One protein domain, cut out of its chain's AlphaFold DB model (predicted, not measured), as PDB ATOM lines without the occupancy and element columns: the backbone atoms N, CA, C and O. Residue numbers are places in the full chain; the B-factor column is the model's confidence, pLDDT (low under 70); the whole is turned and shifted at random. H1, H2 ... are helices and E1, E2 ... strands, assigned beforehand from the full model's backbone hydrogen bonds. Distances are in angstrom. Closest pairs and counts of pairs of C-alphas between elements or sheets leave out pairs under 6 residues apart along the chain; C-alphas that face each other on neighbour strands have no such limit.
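What this domain is: This is residues 124 to 243 of the 248 residues of an uncharacterized protein of Acidobacteria bacterium (UniProt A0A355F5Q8). A twisted sheet of four strands curls round one helix, H1, and a long helix, H3, sticks out from this body as a free arm. Residues 219 to 243, of which 221 to 243 belong to H3, stand free and make much of the length. The printed part has 120 residues with three named helices and four named strands: along the chain come first three strands, then H1 and H2, then the strand E4, and last H3; the sheet is branched, with the antiparallel neighbour pairs E1 and E2, E1 and E3, and E1 and E4, and the class is mixed, helices and strands. The whole is extended, with a radius of gyration of the C-alphas of 21.1 A and spans of 70 by 35 by 22 A.

Where its parts are: E1, residues 133 to 144, begins at C-alpha 133 (235.794, 210.525, 197.564) and is 33.5 A long. E2 is residues 147 to 150, and E3 is residues 165 to 170. H1, residues 176 to 189, is 20.1 A long; H2 is residues 199 to 202. E4, residues 205 to 215, is 29.4 A long and bends by 57 degrees at residue 212. H3, residues 221 to 243, is 35.0 A long and ends at C-alpha 243 (191.776, 224.981, 200.686).

How they stand to each other: E2 and E3 are on one side of E1, E4 on the other side. The hairpin E1 and E2 has N 144 and O 147 at 2.9 A; E1 and E3 have N 136 and O 168 at 2.8 A; E1 and E4 have N 139 and O 208 at 2.8 A. H1 is on the sheet; its closest C-alphas to E4 are Ser 180 and Val 207, 5.5 A. H2 is only just not on it, with 4 pairs of C-alphas within 10 A. H3 is apart from H1. Every O i to N i+4 pair is within hydrogen-bond range in H1, 18 of 19 in H3; H2 is too short for one.

The domain as a whole: The C-alphas of Asp 146 and Asp 243, the two farthest apart, are 72.8 A apart. The printed part has no cut. The link E2 to E3, 14 residues, is long. pLDDT is under 70 at residues 159 to 162 and 221 to 222.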
ATOM      1  N   SER A 124     249.876 199.436 199.590       81.44
ATOM      2  CA  SER A 124     248.641 199.879 198.969       81.44
ATOM      3  C   SER A 124     247.817 200.549 200.053       81.44
ATOM      4  O   SER A 124     247.549 199.942 201.086       81.44
ATOM      5  N   ASP A 125     247.498 201.820 199.849       90.94
ATOM      6  CA  ASP A 125     246.762 202.617 200.818       90.94
ATOM      7  C   ASP A 125     245.408 201.953 201.109       90.94
ATOM      8  O   ASP A 125     244.626 201.694 200.194       90.94
ATOM      9  N   THR A 126     245.144 201.647 202.378       95.00
ATOM     10  CA  THR A 126     243.899 201.015 202.844       95.00
ATOM     11  C   THR A 126     243.041 201.955 203.691       95.00
ATOM     12  O   THR A 126     242.000 201.546 204.213       95.00
ATOM     13  N   ASN A 127     243.433 203.222 203.848       96.25
ATOM     14  CA  ASN A 127     242.743 204.130 204.753       96.25
ATOM     15  C   ASN A 127     241.443 204.673 204.133       96.25
ATOM     16  O   ASN A 127     241.464 205.450 203.177       96.25
ATOM     17  N   LEU A 128     240.305 204.308 204.729       97.25
ATOM     18  CA  LEU A 128     238.964 204.739 204.319       97.25
ATOM     19  C   LEU A 128     238.328 205.794 205.252       97.25
ATOM     20  O   LEU A 128     237.240 206.288 204.950       97.25
ATOM     21  N   ASN A 129     239.017 206.194 206.327       97.12
ATOM     22  CA  ASN A 129     238.490 207.039 207.411       97.12
ATOM     23  C   ASN A 129     238.583 208.562 207.167       97.12
ATOM     24  O   ASN A 129     238.406 209.350 208.093       97.12
ATOM     25  N   ASP A 130     238.908 209.007 205.954       95.31
ATOM     26  CA  ASP A 130     238.886 210.435 205.600       95.31
ATOM     27  C   ASP A 130     237.594 210.845 204.870       95.31
ATOM     28  O   ASP A 130     236.816 210.004 204.418       95.31
ATOM     29  N   ASP A 131     237.386 212.153 204.714       95.50
ATOM     30  CA  ASP A 131     236.204 212.732 204.066       95.50
ATOM     31  C   ASP A 131     236.341 212.909 202.536       95.50
ATOM     32  O   ASP A 131     235.560 213.619 201.907       95.50
ATOM     33  N   MET A 132     237.332 212.293 201.889       96.31
ATOM     34  CA  MET A 132     237.483 212.358 200.433       96.31
ATOM     35  C   MET A 132     236.634 211.297 199.734       96.31
ATOM     36  O   MET A 132     236.299 210.252 200.294       96.31
ATOM     37  N   VAL A 133     236.318 211.553 198.463       96.44
ATOM     38  CA  VAL A 133     235.794 210.525 197.564       96.44
ATOM     39  C   VAL A 133     236.944 209.596 197.201       96.44
ATOM     40  O   VAL A 133     237.985 210.059 196.738       96.44
ATOM     41  N   LYS A 134     236.760 208.292 197.396       97.31
ATOM     42  CA  LYS A 134     237.791 207.274 197.179       97.31
ATOM     43  C   LYS A 134     237.354 206.315 196.085       97.31
ATOM     44  O   LYS A 134     236.207 205.875 196.086       97.31
ATOM     45  N   LEU A 135     238.259 205.952 195.184       97.44
ATOM     46  CA  LEU A 135     238.072 204.815 194.283       97.44
ATOM     47  C   LEU A 135     238.800 203.628 194.894       97.44
ATOM     48  O   LEU A 135     240.021 203.651 195.022       97.44
ATOM     49  N   VAL A 136     238.045 202.613 195.288       97.38
ATOM     50  CA  VAL A 136     238.546 201.452 196.018       97.38
ATOM     51  C   VAL A 136     238.419 200.226 195.135       97.38
ATOM     52  O   VAL A 136     237.317 199.879 194.709       97.38
ATOM     53  N   ARG A 137     239.533 199.549 194.871       95.88
ATOM     54  CA  ARG A 137     239.543 198.240 194.219       95.88
ATOM     55  C   ARG A 137     239.541 197.166 195.287       95.88
ATOM     56  O   ARG A 137     240.333 197.235 196.216       95.88
ATOM     57  N   TYR A 138     238.666 196.181 195.157       95.94
ATOM     58  CA  TYR A 138     238.520 195.106 196.132       95.94
ATOM     59  C   TYR A 138     238.546 193.733 195.462       95.94
ATOM     60  O   TYR A 138     238.228 193.585 194.280       95.94
ATOM     61  N   THR A 139     238.925 192.727 196.244       94.56
ATOM     62  CA  THR A 139     238.904 191.305 195.905       94.56
ATOM     63  C   THR A 139     238.361 190.529 197.102       94.56
ATOM     64  O   THR A 139     238.798 190.745 198.230       94.56
ATOM     65  N   ILE A 140     237.400 189.643 196.862       94.69
ATOM     66  CA  ILE A 140     236.809 188.765 197.872       94.69
ATOM     67  C   ILE A 140     237.534 187.422 197.826       94.69
ATOM     68  O   ILE A 140     237.649 186.798 196.768       94.69
ATOM     69  N   LEU A 141     238.009 186.987 198.986       94.56
ATOM     70  CA  LEU A 141     238.705 185.725 199.192       94.56
ATOM     71  C   LEU A 141     237.897 184.839 200.136       94.56
ATOM     72  O   LEU A 141     237.208 185.333 201.032       94.56
ATOM     73  N   THR A 142     238.035 183.534 199.965       93.25
ATOM     74  CA  THR A 142     237.615 182.520 200.932       93.25
ATOM     75  C   THR A 142     238.870 181.996 201.618       93.25
ATOM     76  O   THR A 142     239.767 181.499 200.946       93.25
ATOM     77  N   ILE A 143     238.949 182.133 202.946       94.25
ATOM     78  CA  ILE A 143     240.072 181.631 203.751       94.25
ATOM     79  C   ILE A 143     239.565 180.507 204.652       94.25
ATOM     80  O   ILE A 143     239.110 180.748 205.774       94.25
ATOM     81  N   GLN A 144     239.624 179.278 204.150       94.00
ATOM     82  CA  GLN A 144     239.417 178.069 204.941       94.00
ATOM     83  C   GLN A 144     240.774 177.489 205.366       94.00
ATOM     84  O   GLN A 144     241.824 177.874 204.852       94.00
ATOM     85  N   ARG A 145     240.783 176.583 206.355       93.94
ATOM     86  CA  ARG A 145     242.029 175.895 206.730       93.94
ATOM     87  C   ARG A 145     242.532 175.112 205.523       93.94
ATOM     88  O   ARG A 145     241.800 174.278 205.006       93.94
ATOM     89  N   ASP A 146     243.760 175.413 205.115       92.00
ATOM     90  CA  ASP A 146     244.456 174.782 203.991       92.00
ATOM     91  C   ASP A 146     243.826 175.028 202.605       92.00
ATOM     92  O   ASP A 146     244.261 174.431 201.622       92.00
ATOM     93  N   ASP A 147     242.853 175.941 202.504       88.50
ATOM     94  CA  ASP A 147     242.236 176.344 201.240       88.50
ATOM     95  C   ASP A 147     241.984 177.858 201.229       88.50
ATOM     96  O   ASP A 147     241.001 178.369 201.774       88.50
ATOM     97  N   GLU A 148     242.927 178.578 200.623       88.75
ATOM     98  CA  GLU A 148     242.797 179.994 200.307       88.75
ATOM     99  C   GLU A 148     242.659 180.143 198.797       88.75
ATOM    100  O   GLU A 148     243.561 179.795 198.030       88.75
ATOM    101  N   HIS A 149     241.541 180.712 198.360       88.31
ATOM    102  CA  HIS A 149     241.360 181.021 196.955       88.31
ATOM    103  C   HIS A 149     240.599 182.321 196.745       88.31
ATOM    104  O   HIS A 149     239.739 182.738 197.525       88.31
ATOM    105  N   VAL A 150     240.922 182.963 195.623       87.56
ATOM    106  CA  VAL A 150     240.141 184.084 195.119       87.56
ATOM    107  C   VAL A 150     238.819 183.526 194.638       87.56
ATOM    108  O   VAL A 150     238.772 182.667 193.750       87.56
ATOM    109  N   LEU A 151     237.738 184.020 195.229       85.62
ATOM    110  CA  LEU A 151     236.405 183.635 194.819       85.62
ATOM    111  C   LEU A 151     236.280 184.025 193.338       85.62
ATOM    112  O   LEU A 151     236.654 185.125 192.948       85.62
ATOM    113  N   GLY A 152     235.867 183.109 192.469       79.62
ATOM    114  CA  GLY A 152     235.700 183.430 191.053       79.62
ATOM    115  C   GLY A 152     236.895 183.376 190.130       79.62
ATOM    116  O   GLY A 152     236.758 183.788 188.975       79.62
ATOM    117  N   ASP A 153     238.031 182.845 190.574       80.06
ATOM    118  CA  ASP A 153     239.069 182.470 189.620       80.06
ATOM    119  C   ASP A 153     238.497 181.401 188.657       80.06
ATOM    120  O   ASP A 153     238.061 180.335 189.108       80.06
ATOM    121  N   PRO A 154     238.476 181.643 187.329       76.44
ATOM    122  CA  PRO A 154     237.982 180.666 186.358       76.44
ATOM    123  C   PRO A 154     238.752 179.339 186.408       76.44
ATOM    124  O   PRO A 154     238.231 178.315 185.962       76.44
ATOM    125  N   ARG A 155     239.968 179.326 186.976       79.56
ATOM    126  CA  ARG A 155     240.755 178.108 187.207       79.56
ATOM    127  C   ARG A 155     240.110 177.153 188.209       79.56
ATOM    128  O   ARG A 155     240.341 175.954 188.105       79.56
ATOM    129  N   ASN A 156     239.234 177.644 189.084       76.75
ATOM    130  CA  ASN A 156     238.529 176.824 190.072       76.75
ATOM    131  C   ASN A 156     237.264 176.158 189.497       76.75
ATOM    132  O   ASN A 156     236.461 175.595 190.234       76.75
ATOM    133  N   GLY A 157     237.036 176.240 188.178       74.06
ATOM    134  CA  GLY A 157     235.885 175.616 187.516       74.06
ATOM    135  C   GLY A 157     234.537 176.298 187.794       74.06
ATOM    136  O   GLY A 157     233.515 175.874 187.251       74.06
ATOM    137  N   GLN A 158     234.519 177.381 188.577       71.62
ATOM    138  CA  GLN A 158     233.320 178.151 188.906       71.62
ATOM    139  C   GLN A 158     232.979 179.107 187.745       71.62
ATOM    140  O   GLN A 158     233.512 180.206 187.617       71.62
ATOM    141  N   LYS A 159     232.089 178.670 186.845       62.75
ATOM    142  CA  LYS A 159     231.826 179.319 185.541       62.75
ATOM    143  C   LYS A 159     231.061 180.657 185.566       62.75
ATOM    144  O   LYS A 159     230.760 181.164 184.493       62.75
ATOM    145  N   ASN A 160     230.743 181.250 186.720       58.25
ATOM    146  CA  ASN A 160     229.823 182.404 186.785       58.25
ATOM    147  C   ASN A 160     230.222 183.524 187.760       58.25
ATOM    148  O   ASN A 160     229.366 184.236 188.281       58.25
ATOM    149  N   LEU A 161     231.517 183.709 188.020       63.75
ATOM    150  CA  LEU A 161     231.965 184.553 189.124       63.75
ATOM    151  C   LEU A 161     232.742 185.825 188.743       63.75
ATOM    152  O   LEU A 161     233.733 186.193 189.364       63.75
ATOM    153  N   THR A 162     232.235 186.591 187.784       65.69
ATOM    154  CA  THR A 162     232.877 187.844 187.339       65.69
ATOM    155  C   THR A 162     232.936 188.947 188.420       65.69
ATOM    156  O   THR A 162     233.628 189.939 188.238       65.69
ATOM    157  N   MET A 163     232.236 188.802 189.556       72.94
ATOM    158  CA  MET A 163     232.002 189.889 190.530       72.94
ATOM    159  C   MET A 163     232.783 189.797 191.849       72.94
ATOM    160  O   MET A 163     232.583 190.615 192.745       72.94
ATOM    161  N   ALA A 164     233.647 188.799 192.018       87.06
ATOM    162  CA  ALA A 164     234.442 188.679 193.242       87.06
ATOM    163  C   ALA A 164     235.631 189.653 193.297       87.06
ATOM    164  O   ALA A 164     236.214 189.864 194.356       87.06
ATOM    165  N   ARG A 165     235.957 190.292 192.171       91.62
ATOM    166  CA  ARG A 165     236.859 191.439 192.091       91.62
ATOM    167  C   ARG A 165     236.105 192.605 191.469       91.62
ATOM    168  O   ARG A 165     235.377 192.412 190.499       91.62
ATOM    169  N   GLY A 166     236.294 193.805 192.001       93.25
ATOM    170  CA  GLY A 166     235.610 194.983 191.487       93.25
ATOM    171  C   GLY A 166     236.209 196.290 191.974       93.25
ATOM    172  O   GLY A 166     237.189 196.318 192.716       93.25
ATOM    173  N   GLU A 167     235.591 197.380 191.540       96.25
ATOM    174  CA  GLU A 167     235.924 198.740 191.949       96.25
ATOM    175  C   GLU A 167     234.654 199.419 192.471       96.25
ATOM    176  O   GLU A 167     233.566 199.239 191.919       96.25
ATOM    177  N   LYS A 168     234.773 200.172 193.566       96.75
ATOM    178  CA  LYS A 168     233.676 200.924 194.182       96.75
ATOM    179  C   LYS A 168     234.134 202.336 194.491       96.75
ATOM    180  O   LYS A 168     235.250 202.556 194.954       96.75
ATOM    181  N   VAL A 169     233.237 203.288 194.272       97.44
ATOM    182  CA  VAL A 169     233.423 204.660 194.737       97.44
ATOM    183  C   VAL A 169     232.858 204.759 196.148       97.44
ATOM    184  O   VAL A 169     231.676 204.492 196.358       97.44
ATOM    185  N   VAL A 170     233.700 205.130 197.106       97.50
ATOM    186  CA  VAL A 170     233.332 205.335 198.509       97.50
ATOM    187  C   VAL A 170     233.341 206.831 198.777       97.50
ATOM    188  O   VAL A 170     234.385 207.477 198.717       97.50
ATOM    189  N   THR A 171     232.164 207.399 199.028       96.88
ATOM    190  CA  THR A 171     232.027 208.828 199.335       96.88
ATOM    191  C   THR A 171     232.103 209.112 200.823       96.88
ATOM    192  O   THR A 171     232.463 210.219 201.199       96.88
ATOM    193  N   ASP A 172     231.759 208.152 201.670       97.00
ATOM    194  CA  ASP A 172     231.618 208.384 203.103       97.00
ATOM    195  C   ASP A 172     232.855 207.889 203.854       97.00
ATOM    196  O   ASP A 172     233.503 206.924 203.447       97.00
ATOM    197  N   SER A 173     233.186 208.559 204.956       97.25
ATOM    198  CA  SER A 173     234.206 208.064 205.878       97.25
ATOM    199  C   SER A 173     233.685 206.799 206.558       97.25
ATOM    200  O   SER A 173     232.637 206.833 207.204       97.25
ATOM    201  N   MET A 174     234.410 205.690 206.432       97.81
ATOM    202  CA  MET A 174     234.035 204.413 207.043       97.81
ATOM    203  C   MET A 174     235.264 203.592 207.419       97.81
ATOM    204  O   MET A 174     236.306 203.701 206.776       97.81
ATOM    205  N   SER A 175     235.119 202.744 208.440       97.94
ATOM    206  CA  SER A 175     236.176 201.817 208.838       97.94
ATOM    207  C   SER A 175     236.366 200.701 207.809       97.94
ATOM    208  O   SER A 175     235.462 200.363 207.042       97.94
ATOM    209  N   GLU A 176     237.546 200.086 207.842       96.56
ATOM    210  CA  GLU A 176     237.884 198.890 207.066       96.56
ATOM    211  C   GLU A 176     236.849 197.763 207.237       96.56
ATOM    212  O   GLU A 176     236.390 197.163 206.260       96.56
ATOM    213  N   GLU A 177     236.424 197.509 208.474       97.31
ATOM    214  CA  GLU A 177     235.424 196.485 208.787       97.31
ATOM    215  C   GLU A 177     234.053 196.824 208.192       97.31
ATOM    216  O   GLU A 177     233.380 195.954 207.637       97.31
ATOM    217  N   ALA A 178     233.642 198.094 208.265       97.81
ATOM    218  CA  ALA A 178     232.375 198.545 207.698       97.81
ATOM    219  C   ALA A 178     232.366 198.388 206.172       97.81
ATOM    220  O   ALA A 178     231.391 197.877 205.614       97.81
ATOM    221  N   PHE A 179     233.467 198.755 205.509       97.56
ATOM    222  CA  PHE A 179     233.628 198.554 204.072       97.56
ATOM    223  C   PHE A 179     233.597 197.066 203.701       97.56
ATOM    224  O   PHE A 179     232.857 196.672 202.800       97.56
ATOM    225  N   SER A 180     234.332 196.228 204.433       97.00
ATOM    226  CA  SER A 180     234.383 194.780 204.200       97.00
ATOM    227  C   SER A 180     233.002 194.134 204.326       97.00
ATOM    228  O   SER A 180     232.567 193.405 203.435       97.00
ATOM    229  N   ASN A 181     232.264 194.462 205.389       97.06
ATOM    230  CA  ASN A 181     230.905 193.967 205.602       97.06
ATOM    231  C   ASN A 181     229.943 194.442 204.509       97.06
ATOM    232  O   ASN A 181     229.104 193.666 204.044       97.06
ATOM    233  N   TRP A 182     230.068 195.698 204.073       97.06
ATOM    234  CA  TRP A 182     229.265 196.236 202.979       97.06
ATOM    235  C   TRP A 182     229.529 195.496 201.664       97.06
ATOM    236  O   TRP A 182     228.575 195.061 201.019       97.06
ATOM    237  N   VAL A 183     230.799 195.281 201.305       96.31
ATOM    238  CA  VAL A 183     231.197 194.532 200.103       96.31
ATOM    239  C   VAL A 183     230.685 193.090 200.148       96.31
ATOM    240  O   VAL A 183     230.116 192.623 199.163       96.31
ATOM    241  N   ILE A 184     230.825 192.394 201.282       95.19
ATOM    242  CA  ILE A 184     230.317 191.021 201.452       95.19
ATOM    243  C   ILE A 184     228.790 190.992 201.318       95.19
ATOM    244  O   ILE A 184     228.240 190.137 200.627       95.19
ATOM    245  N   THR A 185     228.090 191.943 201.937       94.69
ATOM    246  CA  THR A 185     226.624 192.016 201.866       94.69
ATOM    247  C   THR A 185     226.138 192.299 200.444       94.69
ATOM    248  O   THR A 185     225.182 191.674 199.984       94.69
ATOM    249  N   ASP A 186     226.788 193.228 199.737       94.06
ATOM    250  CA  ASP A 186     226.486 193.545 198.338       94.06
ATOM    251  C   ASP A 186     226.729 192.330 197.439       94.06
ATOM    252  O   ASP A 186     225.888 191.993 196.609       94.06
ATOM    253  N   TYR A 187     227.838 191.624 197.664       92.31
ATOM    254  CA  TYR A 187     228.182 190.400 196.956       92.31
ATOM    255  C   TYR A 187     227.127 189.305 197.145       92.31
ATOM    256  O   TYR A 187     226.631 188.771 196.157       92.31
ATOM    257  N   LEU A 188     226.720 189.016 198.385       92.25
ATOM    258  CA  LEU A 188     225.724 187.982 198.690       92.25
ATOM    259  C   LEU A 188     224.321 188.302 198.144       92.25
ATOM    260  O   LEU A 188     223.524 187.393 197.932       92.25
ATOM    261  N   ARG A 189     224.005 189.580 197.897       92.00
ATOM    262  CA  ARG A 189     222.708 190.005 197.343       92.00
ATOM    263  C   ARG A 189     222.574 189.728 195.840       92.00
ATOM    264  O   ARG A 189     221.462 189.763 195.315       92.00
ATOM    265  N   GLN A 190     223.677 189.503 195.126       88.69
ATOM    266  CA  GLN A 190     223.638 189.362 193.671       88.69
ATOM    267  C   GLN A 190     222.925 188.065 193.240       88.69
ATOM    268  O   GLN A 190     223.097 187.019 193.870       88.69
ATOM    269  N   PRO A 191     222.138 188.088 192.148       86.94
ATOM    270  CA  PRO A 191     221.509 186.880 191.623       86.94
ATOM    271  C   PRO A 191     222.576 185.881 191.148       86.94
ATOM    272  O   PRO A 191     223.588 186.272 190.569       86.94
ATOM    273  N   GLY A 192     222.348 184.587 191.386       82.94
ATOM    274  CA  GLY A 192     223.313 183.527 191.060       82.94
ATOM    275  C   GLY A 192     224.361 183.256 192.147       82.94
ATOM    276  O   GLY A 192     225.268 182.468 191.906       82.94
ATOM    277  N   ARG A 193     224.220 183.874 193.330       81.81
ATOM    278  CA  ARG A 193     225.044 183.657 194.543       81.81
ATOM    279  C   ARG A 193     224.425 182.723 195.566       81.81
ATOM    280  O   ARG A 193     224.809 182.682 196.730       81.81
ATOM    281  N   GLU A 194     223.425 181.989 195.114       80.56
ATOM    282  CA  GLU A 194     222.707 181.004 195.903       80.56
ATOM    283  C   GLU A 194     223.534 179.755 196.218       80.56
ATOM    284  O   GLU A 194     223.071 178.908 196.973       80.56
ATOM    285  N   ASP A 195     224.717 179.612 195.626       79.00
ATOM    286  CA  ASP A 195     225.674 178.569 195.971       79.00
ATOM    287  C   ASP A 195     226.225 178.768 197.391       79.00
ATOM    288  O   ASP A 195     226.325 177.798 198.133       79.00
ATOM    289  N   ILE A 196     226.415 180.019 197.830       83.75
ATOM    290  CA  ILE A 196     226.866 180.367 199.191       83.75
ATOM    291  C   ILE A 196     225.654 180.464 200.139       83.75
ATOM    292  O   ILE A 196     225.333 181.498 200.748       83.75
ATOM    293  N   LYS A 197     224.886 179.375 200.199       76.56
ATOM    294  CA  LYS A 197     223.721 179.249 201.088       76.56
ATOM    295  C   LYS A 197     224.115 178.901 202.511       76.56
ATOM    296  O   LYS A 197     223.377 179.273 203.419       76.56
ATOM    297  N   ASP A 198     225.248 178.233 202.690       87.62
ATOM    298  CA  ASP A 198     225.691 177.843 204.014       87.62
ATOM    299  C   ASP A 198     226.226 179.061 204.777       87.62
ATOM    300  O   ASP A 198     227.140 179.765 204.331       87.62
ATOM    301  N   ASP A 199     225.646 179.315 205.947       88.88
ATOM    302  CA  ASP A 199     226.140 180.333 206.869       88.88
ATOM    303  C   ASP A 199     227.578 180.006 207.311       88.88
ATOM    304  O   ASP A 199     228.355 180.909 207.639       88.88
ATOM    305  N   GLU A 200     227.975 178.730 207.237       90.31
ATOM    306  CA  GLU A 200     229.345 178.302 207.474       90.31
ATOM    307  C   GLU A 200     230.344 178.748 206.403       90.31
ATOM    308  O   GLU A 200     231.509 178.969 206.720       90.31
ATOM    309  N   GLU A 201     229.944 178.931 205.150       89.44
ATOM    310  CA  GLU A 201     230.874 179.420 204.126       89.44
ATOM    311  C   GLU A 201     231.101 180.930 204.270       89.44
ATOM    312  O   GLU A 201     232.205 181.440 204.058       89.44
ATOM    313  N   ARG A 202     230.077 181.655 204.737       93.25
ATOM    314  CA  ARG A 202     230.111 183.116 204.892       93.25
ATOM    315  C   ARG A 202     231.131 183.592 205.927       93.25
ATOM    316  O   ARG A 202     231.723 184.652 205.731       93.25
ATOM    317  N   LYS A 203     231.394 182.819 206.993       94.94
ATOM    318  CA  LYS A 203     232.409 183.165 208.021       94.94
ATOM    319  C   LYS A 203     233.840 183.214 207.471       94.94
ATOM    320  O   LYS A 203     234.691 183.901 208.048       94.94
ATOM    321  N   TYR A 204     234.100 182.517 206.364       95.38
ATOM    322  CA  TYR A 204     235.418 182.447 205.728       95.38
ATOM    323  C   TYR A 204     235.645 183.525 204.672       95.38
ATOM    324  O   TYR A 204     236.749 183.627 204.140       95.38
ATOM    325  N   LEU A 205     234.634 184.347 204.378       95.44
ATOM    326  CA  LEU A 205     234.790 185.455 203.448       95.44
ATOM    327  C   LEU A 205     235.680 186.542 204.054       95.44
ATOM    328  O   LEU A 205     235.533 186.946 205.215       95.44
ATOM    329  N   ARG A 206     236.618 187.018 203.244       96.31
ATOM    330  CA  ARG A 206     237.506 188.140 203.540       96.31
ATOM    331  C   ARG A 206     237.545 189.079 202.349       96.31
ATOM    332  O   ARG A 206     237.398 188.653 201.206       96.31
ATOM    333  N   VAL A 207     237.727 190.362 202.628       96.19
ATOM    334  CA  VAL A 207     237.845 191.399 201.604       96.19
ATOM    335  C   VAL A 207     239.244 191.973 201.693       96.19
ATOM    336  O   VAL A 207     239.628 192.521 202.720       96.19
ATOM    337  N   CYS A 208     239.998 191.856 200.609       95.56
ATOM    338  CA  CYS A 208     241.233 192.599 200.418       95.56
ATOM    339  C   CYS A 208     240.926 193.786 199.516       95.56
ATOM    340  O   CYS A 208     240.240 193.627 198.504       95.56
ATOM    341  N   TYR A 209     241.421 194.969 199.851       96.75
ATOM    342  CA  TYR A 209     241.179 196.150 199.037       96.75
ATOM    343  C   TYR A 209     242.354 197.118 199.058       96.75
ATOM    344  O   TYR A 209     243.234 197.049 199.910       96.75
ATOM    345  N   GLU A 210     242.340 198.024 198.092       96.00
ATOM    346  CA  GLU A 210     243.297 199.112 197.949       96.00
ATOM    347  C   GLU A 210     242.589 200.365 197.427       96.00
ATOM    348  O   GLU A 210     241.691 200.298 196.580       96.00
ATOM    349  N   VAL A 211     242.999 201.522 197.929       96.81
ATOM    350  CA  VAL A 211     242.547 202.827 197.455       96.81
ATOM    351  C   VAL A 211     243.392 203.211 196.240       96.81
ATOM    352  O   VAL A 211     244.583 203.482 196.352       96.81
ATOM    353  N   LEU A 212     242.767 203.239 195.063       96.00
ATOM    354  CA  LEU A 212     243.414 203.611 193.801       96.00
ATOM    355  C   LEU A 212     243.539 205.126 193.624       96.00
ATOM    356  O   LEU A 212     244.433 205.597 192.927       96.00
ATOM    357  N   GLY A 213     242.618 205.894 194.208       94.94
ATOM    358  CA  GLY A 213     242.576 207.341 194.049       94.94
ATOM    359  C   GLY A 213     241.686 208.023 195.075       94.94
ATOM    360  O   GLY A 213     240.765 207.412 195.623       94.94
ATOM    361  N   ARG A 214     241.983 209.300 195.328       97.38
ATOM    362  CA  ARG A 214     241.287 210.174 196.275       97.38
ATOM    363  C   ARG A 214     240.996 211.505 195.591       97.38
ATOM    364  O   ARG A 214     241.879 212.070 194.947       97.38
ATOM    365  N   TRP A 215     239.787 212.020 195.760       97.44
ATOM    366  CA  TRP A 215     239.377 213.323 195.245       97.44
ATOM    367  C   TRP A 215     238.665 214.111 196.337       97.44
ATOM    368  O   TRP A 215     237.861 213.561 197.094       97.44
ATOM    369  N   ALA A 216     238.933 215.414 196.400       96.06
ATOM    370  CA  ALA A 216     238.172 216.307 197.261       96.06
ATOM    371  C   ALA A 216     236.687 216.254 196.873       96.06
ATOM    372  O   ALA A 216     236.343 216.274 195.686       96.06
ATOM    373  N   LYS A 217     235.803 216.183 197.872       93.62
ATOM    374  CA  LYS A 217     234.365 216.305 197.637       93.62
ATOM    375  C   LYS A 217     234.087 217.667 197.018       93.62
ATOM    376  O   LYS A 217     234.555 218.691 197.508       93.62
ATOM    377  N   GLN A 218     233.317 217.681 195.937       88.19
ATOM    378  CA  GLN A 218     232.830 218.935 195.391       88.19
ATOM    379  C   GLN A 218     231.791 219.504 196.360       88.19
ATOM    380  O   GLN A 218     230.808 218.825 196.670       88.19
ATOM    381  N   ASP A 219     231.995 220.740 196.819       83.00
ATOM    382  CA  ASP A 219     231.001 221.448 197.624       83.00
ATOM    383  C   ASP A 219     229.648 221.399 196.911       83.00
ATOM    384  O   ASP A 219     229.511 221.852 195.766       83.00
ATOM    385  N   ARG A 220     228.626 220.866 197.589       71.44
ATOM    386  CA  ARG A 220     227.259 220.765 197.066       71.44
ATOM    387  C   ARG A 220     226.575 222.133 197.049       71.44
ATOM    388  O   ARG A 220     225.517 222.327 197.640       71.44
ATOM    389  N   LYS A 221     227.120 223.099 196.303       68.50
ATOM    390  CA  LYS A 221     226.509 224.429 196.102       68.50
ATOM    391  C   LYS A 221     225.083 224.341 195.529       68.50
ATOM    392  O   LYS A 221     224.310 225.285 195.662       68.50
ATOM    393  N   TYR A 222     224.718 223.202 194.938       65.75
ATOM    394  CA  TYR A 222     223.389 222.928 194.390       65.75
ATOM    395  C   TYR A 222     222.344 222.475 195.423       65.75
ATOM    396  O   TYR A 222     221.154 222.651 195.162       65.75
ATOM    397  N   GLU A 223     222.741 221.960 196.594       70.69
ATOM    398  CA  GLU A 223     221.778 221.468 197.595       70.69
ATOM    399  C   GLU A 223     220.900 222.587 198.134       70.69
ATOM    400  O   GLU A 223     219.693 222.411 198.259       70.69
ATOM    401  N   LYS A 224     221.463 223.775 198.374       79.00
ATOM    402  CA  LYS A 224     220.688 224.887 198.930       79.00
ATOM    403  C   LYS A 224     219.515 225.275 198.026       79.00
ATOM    404  O   LYS A 224     218.386 225.375 198.492       79.00
ATOM    405  N   ARG A 225     219.759 225.401 196.718       80.00
ATOM    406  CA  ARG A 225     218.711 225.744 195.744       80.00
ATOM    407  C   ARG A 225     217.690 224.615 195.578       80.00
ATOM    408  O   ARG A 225     216.505 224.884 195.386       80.00
ATOM    409  N   GLN A 226     218.127 223.358 195.642       83.62
ATOM    410  CA  GLN A 226     217.225 222.204 195.584       83.62
ATOM    411  C   GLN A 226     216.339 222.116 196.830       83.62
ATOM    412  O   GLN A 226     215.136 221.913 196.693       83.62
ATOM    413  N   LEU A 227     216.897 222.346 198.021       86.44
ATOM    414  CA  LEU A 227     216.148 222.402 199.274       86.44
ATOM    415  C   LEU A 227     215.144 223.557 199.274       86.44
ATOM    416  O   LEU A 227     213.983 223.335 199.595       86.44
ATOM    417  N   GLU A 228     215.545 224.750 198.824       91.06
ATOM    418  CA  GLU A 228     214.633 225.890 198.642       91.06
ATOM    419  C   GLU A 228     213.487 225.547 197.677       91.06
ATOM    420  O   GLU A 228     212.328 225.865 197.938       91.06
ATOM    421  N   THR A 229     213.789 224.840 196.584       92.25
ATOM    422  CA  THR A 229     212.775 224.413 195.609       92.25
ATOM    423  C   THR A 229     211.813 223.386 196.211       92.25
ATOM    424  O   THR A 229     210.601 223.522 196.063       92.25
ATOM    425  N   LEU A 230     212.329 222.377 196.920       93.19
ATOM    426  CA  LEU A 230     211.513 221.357 197.586       93.19
ATOM    427  C   LEU A 230     210.642 221.961 198.690       93.19
ATOM    428  O   LEU A 230     209.467 221.615 198.795       93.19
ATOM    429  N   GLN A 231     211.182 222.903 199.460       95.69
ATOM    430  CA  GLN A 231     210.436 223.640 200.475       95.69
ATOM    431  C   GLN A 231     209.340 224.508 199.838       95.69
ATOM    432  O   GLN A 231     208.218 224.555 200.336       95.69
ATOM    433  N   GLY A 232     209.622 225.127 198.686       96.12
ATOM    434  CA  GLY A 232     208.620 225.828 197.883       96.12
ATOM    435  C   GLY A 232     207.472 224.914 197.443       96.12
ATOM    436  O   GLY A 232     206.307 225.255 197.641       96.12
ATOM    437  N   ILE A 233     207.783 223.726 196.914       96.62
ATOM    438  CA  ILE A 233     206.775 222.727 196.519       96.62
ATOM    439  C   ILE A 233     205.951 222.272 197.733       96.62
ATOM    440  O   ILE A 233     204.726 222.186 197.647       96.62
ATOM    441  N   GLN A 234     206.601 222.021 198.873       96.12
ATOM    442  CA  GLN A 234     205.933 221.621 200.111       96.12
ATOM    443  C   GLN A 234     204.931 222.682 200.587       96.12
ATOM    444  O   GLN A 234     203.807 222.336 200.952       96.12
ATOM    445  N   ASN A 235     205.304 223.963 200.534       97.25
ATOM    446  CA  ASN A 235     204.425 225.067 200.917       97.25
ATOM    447  C   ASN A 235     203.190 225.145 200.011       97.25
ATOM    448  O   ASN A 235     202.071 225.235 200.510       97.25
ATOM    449  N   VAL A 236     203.373 225.034 198.690       97.88
ATOM    450  CA  VAL A 236     202.259 225.058 197.723       97.88
ATOM    451  C   VAL A 236     201.296 223.892 197.955       97.88
ATOM    452  O   VAL A 236     200.082 224.088 197.961       97.88
ATOM    453  N   LEU A 237     201.815 222.683 198.190       97.00
ATOM    454  CA  LEU A 237     200.983 221.515 198.493       97.00
ATOM    455  C   LEU A 237     200.233 221.666 199.822       97.00
ATOM    456  O   LEU A 237     199.078 221.252 199.917       97.00
ATOM    457  N   GLY A 238     200.861 222.273 200.831       96.25
ATOM    458  CA  GLY A 238     200.238 222.549 202.124       96.25
ATOM    459  C   GLY A 238     199.033 223.487 202.016       96.25
ATOM    460  O   GLY A 238     197.986 223.193 202.592       96.25
ATOM    461  N   GLU A 239     199.150 224.573 201.250       96.69
ATOM    462  CA  GLU A 239     198.037 225.505 201.005       96.69
ATOM    463  C   GLU A 239     196.896 224.829 200.228       96.69
ATOM    464  O   GLU A 239     195.737 224.903 200.631       96.69
ATOM    465  N   LEU A 240     197.225 224.042 199.198       94.88
ATOM    466  CA  LEU A 240     196.224 223.335 198.391       94.88
ATOM    467  C   LEU A 240     195.399 222.317 199.203       94.88
ATOM    468  O   LEU A 240     194.225 222.069 198.914       94.88
ATOM    469  N   VAL A 241     196.014 221.699 200.217       96.56
ATOM    470  CA  VAL A 241     195.330 220.791 201.148       96.56
ATOM    471  C   VAL A 241     194.417 221.571 202.096       96.56
ATOM    472  O   VAL A 241     193.282 221.145 202.314       96.56
ATOM    473  N   LYS A 242     194.857 222.722 202.621       95.31
ATOM    474  CA  LYS A 242     194.018 223.576 203.481       95.31
ATOM    475  C   LYS A 242     192.764 224.047 202.745       95.31
ATOM    476  O   LYS A 242     191.669 223.873 203.278       95.31
ATOM    477  N   ASP A 243     192.902 224.512 201.505       94.44
ATOM    478  CA  ASP A 243     191.776 224.981 200.686       94.44
ATOM    479  C   ASP A 243     190.721 223.886 200.463       94.44
ATOM    480  O   ASP A 243     189.517 224.128 200.569       94.44
TER     481      ASP A 243